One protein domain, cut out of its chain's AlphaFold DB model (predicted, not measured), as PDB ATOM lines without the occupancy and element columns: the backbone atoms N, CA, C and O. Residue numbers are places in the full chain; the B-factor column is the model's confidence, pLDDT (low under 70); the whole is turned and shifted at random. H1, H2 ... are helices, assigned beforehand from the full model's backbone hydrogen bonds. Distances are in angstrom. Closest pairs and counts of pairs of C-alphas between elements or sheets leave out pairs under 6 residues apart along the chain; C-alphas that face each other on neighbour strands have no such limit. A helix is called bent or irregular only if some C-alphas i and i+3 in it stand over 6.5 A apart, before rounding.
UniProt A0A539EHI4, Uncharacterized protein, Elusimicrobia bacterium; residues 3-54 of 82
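Overview. This is residues 3 to 54 of the 82 residues of an uncharacterized protein of Elusimicrobia bacterium (UniProt A0A539EHI4). One long helix, H2, makes one side of a loose frame, with the short helix H1 crosswise to it near residues 26 to 33. Residues 13 to 25 loop round from H1 to H2, and residues 43 to 54 fold back from the far end of H2. The printed part has 52 residues, with H1 then H2 and no named strand; the class is all helix, though under half of the residues are in named elements. It is loose, with a radius of gyration of the C-alphas of 12.4 A, and only just flat, spanning 35 by 26 by 14 A.

Along the chain. H2, residues 26 to 42, runs 24.7 A from C-alpha 26 at (103.482, 147.304, 154.847) to C-alpha 42 at (103.859, 131.084, 173.447). H1, residues 6 to 12, begins with C-alpha 6 at (105.784, 149.472, 161.754) and measures 10.5 A. H1 is irregular, but only just: C-alphas 7 and 10 are 7.0 A apart.

Arrangement. H2 touches H1 with residues 26 to 33 alone; the closest C-alphas, of Arg 29 and Pro 6, are 6.5 A apart. Their lines are about perpendicular, at 81 degrees. In H2 every O i to N i+4 pair is within hydrogen-bond range; in H1 0 of 3 are, beside 3 of 4 O i to N i+3 pairs.

Size, cuts and confidence. The two farthest C-alphas, of Ser 15 and Pro 44, are 35.9 A apart. The link from H1 to H2 is long, 13 residues. The printed part has no cut, and no printed residue has pLDDT under 70.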
ATOM      1  N   ASP A   3     107.611 145.708 171.106       96.19
ATOM      2  CA  ASP A   3     106.546 145.741 170.105       96.19
ATOM      3  C   ASP A   3     106.172 147.178 169.773       96.19
ATOM      4  O   ASP A   3     105.829 147.957 170.659       96.19
ATOM      5  N   ILE A   4     106.204 147.512 168.491       94.19
ATOM      6  CA  ILE A   4     105.831 148.831 167.991       94.19
ATOM      7  C   ILE A   4     105.183 148.670 166.606       94.19
ATOM      8  O   ILE A   4     105.599 147.803 165.827       94.19
ATOM      9  N   PRO A   5     104.137 149.449 166.284       92.38
ATOM     10  CA  PRO A   5     103.594 149.492 164.934       92.38
ATOM     11  C   PRO A   5     104.653 149.897 163.897       92.38
ATOM     12  O   PRO A   5     105.356 150.890 164.104       92.38
ATOM     13  N   PRO A   6     104.775 149.172 162.768       89.56
ATOM     14  CA  PRO A   6     105.784 149.472 161.754       89.56
ATOM     15  C   PRO A   6     105.609 150.857 161.118       89.56
ATOM     16  O   PRO A   6     106.570 151.443 160.625       89.56
ATOM     17  N   GLU A   7     104.397 151.410 161.162       88.56
ATOM     18  CA  GLU A   7     104.075 152.759 160.702       88.56
ATOM     19  C   GLU A   7     104.809 153.849 161.507       88.56
ATOM     20  O   GLU A   7     104.989 154.964 161.016       88.56
ATOM     21  N   LEU A   8     105.279 153.530 162.718       89.75
ATOM     22  CA  LEU A   8     105.992 154.463 163.592       89.75
ATOM     23  C   LEU A   8     107.513 154.426 163.425       89.75
ATOM     24  O   LEU A   8     108.183 155.338 163.908       89.75
ATOM     25  N   PHE A   9     108.076 153.437 162.719       84.94
ATOM     26  CA  PHE A   9     109.532 153.304 162.564       84.94
ATOM     27  C   PHE A   9     110.179 154.554 161.961       84.94
ATOM     28  O   PHE A   9     111.155 155.063 162.504       84.94
ATOM     29  N   LYS A  10     109.569 155.122 160.912       79.75
ATOM     30  CA  LYS A  10     110.074 156.334 160.242       79.75
ATOM     31  C   LYS A  10     110.169 157.553 161.164       79.75
ATOM     32  O   LYS A  10     110.960 158.447 160.904       79.75
ATOM     33  N   ARG A  11     109.351 157.612 162.223       83.88
ATOM     34  CA  ARG A  11     109.371 158.722 163.191       83.88
ATOM     35  C   ARG A  11     110.534 158.609 164.172       83.88
ATOM     36  O   ARG A  11     110.928 159.614 164.748       83.88
ATOM     37  N   ARG A  12     111.029 157.392 164.404       79.44
ATOM     38  CA  ARG A  12     112.081 157.103 165.385       79.44
ATOM     39  C   ARG A  12     113.475 157.233 164.803       79.44
ATOM     40  O   ARG A  12     114.379 157.605 165.535       79.44
ATOM     41  N   ASP A  13     113.626 156.933 163.519       79.94
ATOM     42  CA  ASP A  13     114.918 156.990 162.844       79.94
ATOM     43  C   ASP A  13     114.756 157.532 161.413       79.94
ATOM     44  O   ASP A  13     114.784 156.776 160.440       79.94
ATOM     45  N   PRO A  14     114.487 158.843 161.269       80.19
ATOM     46  CA  PRO A  14     114.207 159.448 159.967       80.19
ATOM     47  C   PRO A  14     115.443 159.511 159.057       80.19
ATOM     48  O   PRO A  14     115.295 159.626 157.843       80.19
ATOM     49  N   SER A  15     116.648 159.453 159.629       82.50
ATOM     50  CA  SER A  15     117.923 159.569 158.911       82.50
ATOM     51  C   SER A  15     118.486 158.236 158.417       82.50
ATOM     52  O   SER A  15     119.412 158.231 157.607       82.50
ATOM     53  N   ARG A  16     117.972 157.100 158.899       85.12
ATOM     54  CA  ARG A  16     118.520 155.785 158.564       85.12
ATOM     55  C   ARG A  16     118.079 155.312 157.184       85.12
ATOM     56  O   ARG A  16     116.895 155.264 156.854       85.12
ATOM     57  N   ALA A  17     119.060 154.891 156.389       87.00
ATOM     58  CA  ALA A  17     118.815 154.238 155.113       87.00
ATOM     59  C   ALA A  17     118.157 152.869 155.331       87.00
ATOM     60  O   ALA A  17     118.672 152.044 156.086       87.00
ATOM     61  N   HIS A  18     117.037 152.626 154.645       87.69
ATOM     62  CA  HIS A  18     116.327 151.358 154.764       87.69
ATOM     63  C   HIS A  18     117.078 150.206 154.084       87.69
ATOM     64  O   HIS A  18     117.406 150.278 152.892       87.69
ATOM     65  N   ASP A  19     117.261 149.104 154.809       90.38
ATOM     66  CA  ASP A  19     117.797 147.862 154.251       90.38
ATOM     67  C   ASP A  19     116.789 147.137 153.325       90.38
ATOM     68  O   ASP A  19     115.755 147.678 152.914       90.38
ATOM     69  N   ARG A  20     117.110 145.911 152.887       94.25
ATOM     70  CA  ARG A  20     116.214 145.123 152.022       94.25
ATOM     71  C   ARG A  20     114.867 144.821 152.698       94.25
ATOM     72  O   ARG A  20     113.834 144.939 152.049       94.25
ATOM     73  N   LEU A  21     114.867 144.443 153.975       90.19
ATOM     74  CA  LEU A  21     113.667 144.065 154.730       90.19
ATOM     75  C   LEU A  21     112.831 145.291 155.116       90.19
ATOM     76  O   LEU A  21     111.601 145.265 155.062       90.19
ATOM     77  N   GLU A  22     113.493 146.394 155.446       88.19
ATOM     78  CA  GLU A  22     112.873 147.681 155.763       88.19
ATOM     79  C   GLU A  22     112.244 148.352 154.526       88.19
ATOM     80  O   GLU A  22     111.509 149.334 154.663       88.19
ATOM     81  N   ARG A  23     112.466 147.812 153.318       90.50
ATOM     82  CA  ARG A  23     111.814 148.225 152.060       90.50
ATOM     83  C   ARG A  23     110.609 147.372 151.660       90.50
ATOM     84  O   ARG A  23     109.854 147.788 150.789       90.50
ATOM     85  N   GLU A  24     110.353 146.259 152.340       94.88
ATOM     86  CA  GLU A  24     109.217 145.375 152.050       94.88
ATOM     87  C   GLU A  24     107.857 146.063 152.243       94.88
ATOM     88  O   GLU A  24     107.734 147.038 152.989       94.88
ATOM     89  N   ALA A  25     106.799 145.538 151.626       94.19
ATOM     90  CA  ALA A  25     105.462 146.130 151.711       94.19
ATOM     91  C   ALA A  25     104.932 146.218 153.165       94.19
ATOM     92  O   ALA A  25     105.220 145.341 153.987       94.19
ATOM     93  N   PRO A  26     104.070 147.199 153.506       92.62
ATOM     94  CA  PRO A  26     103.482 147.304 154.847       92.62
ATOM     95  C   PRO A  26     102.796 146.016 155.324       92.62
ATOM     96  O   PRO A  26     102.918 145.637 156.487       92.62
ATOM     97  N   ALA A  27     102.130 145.292 154.418       95.56
ATOM     98  CA  ALA A  27     101.499 144.009 154.726       95.56
ATOM     99  C   ALA A  27     102.510 142.939 155.174       95.56
ATOM    100  O   ALA A  27     102.214 142.169 156.086       95.56
ATOM    101  N   PHE A  28     103.709 142.910 154.582       95.62
ATOM    102  CA  PHE A  28     104.784 142.015 155.010       95.62
ATOM    103  C   PHE A  28     105.225 142.343 156.439       95.62
ATOM    104  O   PHE A  28     105.244 141.462 157.296       95.62
ATOM    105  N   ARG A  29     105.489 143.621 156.734       94.44
ATOM    106  CA  ARG A  29     105.938 144.063 158.067       94.44
ATOM    107  C   ARG A  29     104.892 143.795 159.150       94.44
ATOM    108  O   ARG A  29     105.254 143.382 160.249       94.44
ATOM    109  N   ARG A  30     103.601 143.963 158.833       95.12
ATOM    110  CA  ARG A  30     102.494 143.576 159.724       95.12
ATOM    111  C   ARG A  30     102.509 142.078 160.031       95.12
ATOM    112  O   ARG A  30     102.528 141.720 161.202       95.12
ATOM    113  N   ARG A  31     102.635 141.213 159.014       97.00
ATOM    114  CA  ARG A  31     102.749 139.755 159.221       97.00
ATOM    115  C   ARG A  31     103.964 139.371 160.068       97.00
ATOM    116  O   ARG A  31     103.854 138.499 160.925       97.00
ATOM    117  N   VAL A  32     105.105 140.032 159.865       95.81
ATOM    118  CA  VAL A  32     106.305 139.831 160.695       95.81
ATOM    119  C   VAL A  32     106.023 140.192 162.156       95.81
ATOM    120  O   VAL A  32     106.312 139.396 163.051       95.81
ATOM    121  N   ARG A  33     105.412 141.357 162.410       95.81
ATOM    122  CA  ARG A  33     105.015 141.781 163.760       95.81
ATOM    123  C   ARG A  33     104.068 140.772 164.409       95.81
ATOM    124  O   ARG A  33     104.297 140.379 165.552       95.81
ATOM    125  N   ASP A  34     103.045 140.324 163.688       96.88
ATOM    126  CA  ASP A  34     102.075 139.345 164.190       96.88
ATOM    127  C   ASP A  34     102.746 138.008 164.533       96.88
ATOM    128  O   ASP A  34     102.486 137.443 165.599       96.88
ATOM    129  N   GLY A  35     103.686 137.552 163.697       96.88
ATOM    130  CA  GLY A  35     104.512 136.376 163.965       96.88
ATOM    131  C   GLY A  35     105.307 136.502 165.266       96.88
ATOM    132  O   GLY A  35     105.241 135.620 166.123       96.88
ATOM    133  N   TYR A  36     105.991 137.629 165.480       96.38
ATOM    134  CA  TYR A  36     106.710 137.870 166.733       96.38
ATOM    135  C   TYR A  36     105.780 137.936 167.953       96.38
ATOM    136  O   TYR A  36     106.110 137.375 169.002       96.38
ATOM    137  N   ARG A  37     104.599 138.559 167.838       96.00
ATOM    138  CA  ARG A  37     103.610 138.600 168.933       96.00
ATOM    139  C   ARG A  37     103.097 137.205 169.276       96.00
ATOM    140  O   ARG A  37     102.947 136.892 170.457       96.00
ATOM    141  N   LEU A  38     102.859 136.361 168.274       96.31
ATOM    142  CA  LEU A  38     102.466 134.968 168.473       96.31
ATOM    143  C   LEU A  38     103.556 134.177 169.211       96.31
ATOM    144  O   LEU A  38     103.254 133.485 170.184       96.31
ATOM    145  N   LEU A  39     104.817 134.318 168.794       95.69
ATOM    146  CA  LEU A  39     105.959 133.676 169.454       95.69
ATOM    147  C   LEU A  39     106.120 134.156 170.902       95.69
ATOM    148  O   LEU A  39     106.302 133.340 171.804       95.69
ATOM    149  N   ALA A  40     105.984 135.461 171.147       95.06
ATOM    150  CA  ALA A  40     106.077 136.029 172.488       95.06
ATOM    151  C   ALA A  40     104.974 135.506 173.422       95.06
ATOM    152  O   ALA A  40     105.253 135.218 174.580       95.06
ATOM    153  N   ARG A  41     103.743 135.323 172.923       92.50
ATOM    154  CA  ARG A  41     102.635 134.741 173.705       92.50
ATOM    155  C   ARG A  41     102.870 133.274 174.077       92.50
ATOM    156  O   ARG A  41     102.378 132.835 175.109       92.50
ATOM    157  N   ARG A  42     103.591 132.520 173.243       95.31
ATOM    158  CA  ARG A  42     103.859 131.084 173.447       95.31
ATOM    159  C   ARG A  42     105.119 130.799 174.263       95.31
ATOM    160  O   ARG A  42     105.309 129.666 174.687       95.31
ATOM    161  N   SER A  43     105.977 131.794 174.476       94.44
ATOM    162  CA  SER A  43     107.254 131.636 175.172       94.44
ATOM    163  C   SER A  43     107.193 132.228 176.587       94.44
ATOM    164  O   SER A  43     107.237 133.450 176.736       94.44
ATOM    165  N   PRO A  44     107.207 131.401 177.653       89.50
ATOM    166  CA  PRO A  44     107.218 131.884 179.042       89.50
ATOM    167  C   PRO A  44     108.451 132.727 179.395       89.50
ATOM    168  O   PRO A  44     108.465 133.452 180.388       89.50
ATOM    169  N   ARG A  45     109.516 132.619 178.592       91.06
ATOM    170  CA  ARG A  45     110.773 133.358 178.775       91.06
ATOM    171  C   ARG A  45     110.769 134.721 178.085       91.06
ATOM    172  O   ARG A  45     111.705 135.493 178.274       91.06
ATOM    173  N   THR A  46     109.746 135.033 177.294       94.12
ATOM    174  CA  THR A  46     109.689 136.254 176.492       94.12
ATOM    175  C   THR A  46     108.648 137.212 177.057       94.12
ATOM    176  O   THR A  46     107.468 136.904 177.129       94.12
ATOM    177  N   SER A  47     109.073 138.424 177.418       93.44
ATOM    178  CA  SER A  47     108.146 139.521 177.728       93.44
ATOM    179  C   SER A  47     107.849 140.351 176.479       93.44
ATOM    180  O   SER A  47     108.774 140.700 175.738       93.44
ATOM    181  N   LEU A  48     106.577 140.698 176.270       94.69
ATOM    182  CA  LEU A  48     106.126 141.661 175.263       94.69
ATOM    183  C   LEU A  48     105.998 143.047 175.914       94.69
ATOM    184  O   LEU A  48     105.282 143.190 176.904       94.69
ATOM    185  N   LEU A  49     106.718 144.045 175.401       95.81
ATOM    186  CA  LEU A  49     106.707 145.419 175.913       95.81
ATOM    187  C   LEU A  49     106.186 146.366 174.832       95.81
ATOM    188  O   LEU A  49     106.560 146.217 173.671       95.81
ATOM    189  N   ASN A  50     105.365 147.344 175.218       95.38
ATOM    190  CA  ASN A  50     104.916 148.399 174.312       95.38
ATOM    191  C   ASN A  50     106.041 149.427 174.101       95.38
ATOM    192  O   ASN A  50     106.349 150.195 175.011       95.38
ATOM    193  N   ALA A  51     106.631 149.436 172.908       95.50
ATOM    194  CA  ALA A  51     107.671 150.377 172.498       95.50
ATOM    195  C   ALA A  51     107.122 151.657 171.835       95.50
ATOM    196  O   ALA A  51     107.900 152.547 171.497       95.50
ATOM    197  N   ASP A  52     105.801 151.816 171.723       94.62
ATOM    198  CA  ASP A  52     105.144 153.076 171.338       94.62
ATOM    199  C   ASP A  52     105.042 154.076 172.513       94.62
ATOM    200  O   ASP A  52     104.070 154.804 172.693       94.62
ATOM    201  N   ARG A  53     106.035 154.071 173.402       94.38
ATOM    202  CA  ARG A  53     106.126 154.978 174.555       94.38
ATOM    203  C   ARG A  53     107.422 155.770 174.482       94.38
ATOM    204  O   ARG A  53     108.297 155.456 173.674       94.38
ATOM    205  N   SER A  54     107.578 156.794 175.319       93.88
ATOM    206  CA  SER A  54     108.870 157.480 175.440       93.88
ATOM    207  C   SER A  54     109.986 156.484 175.772       93.88
ATOM    208  O   SER A  54     109.754 155.458 176.413       93.88
TER     209      SER A  54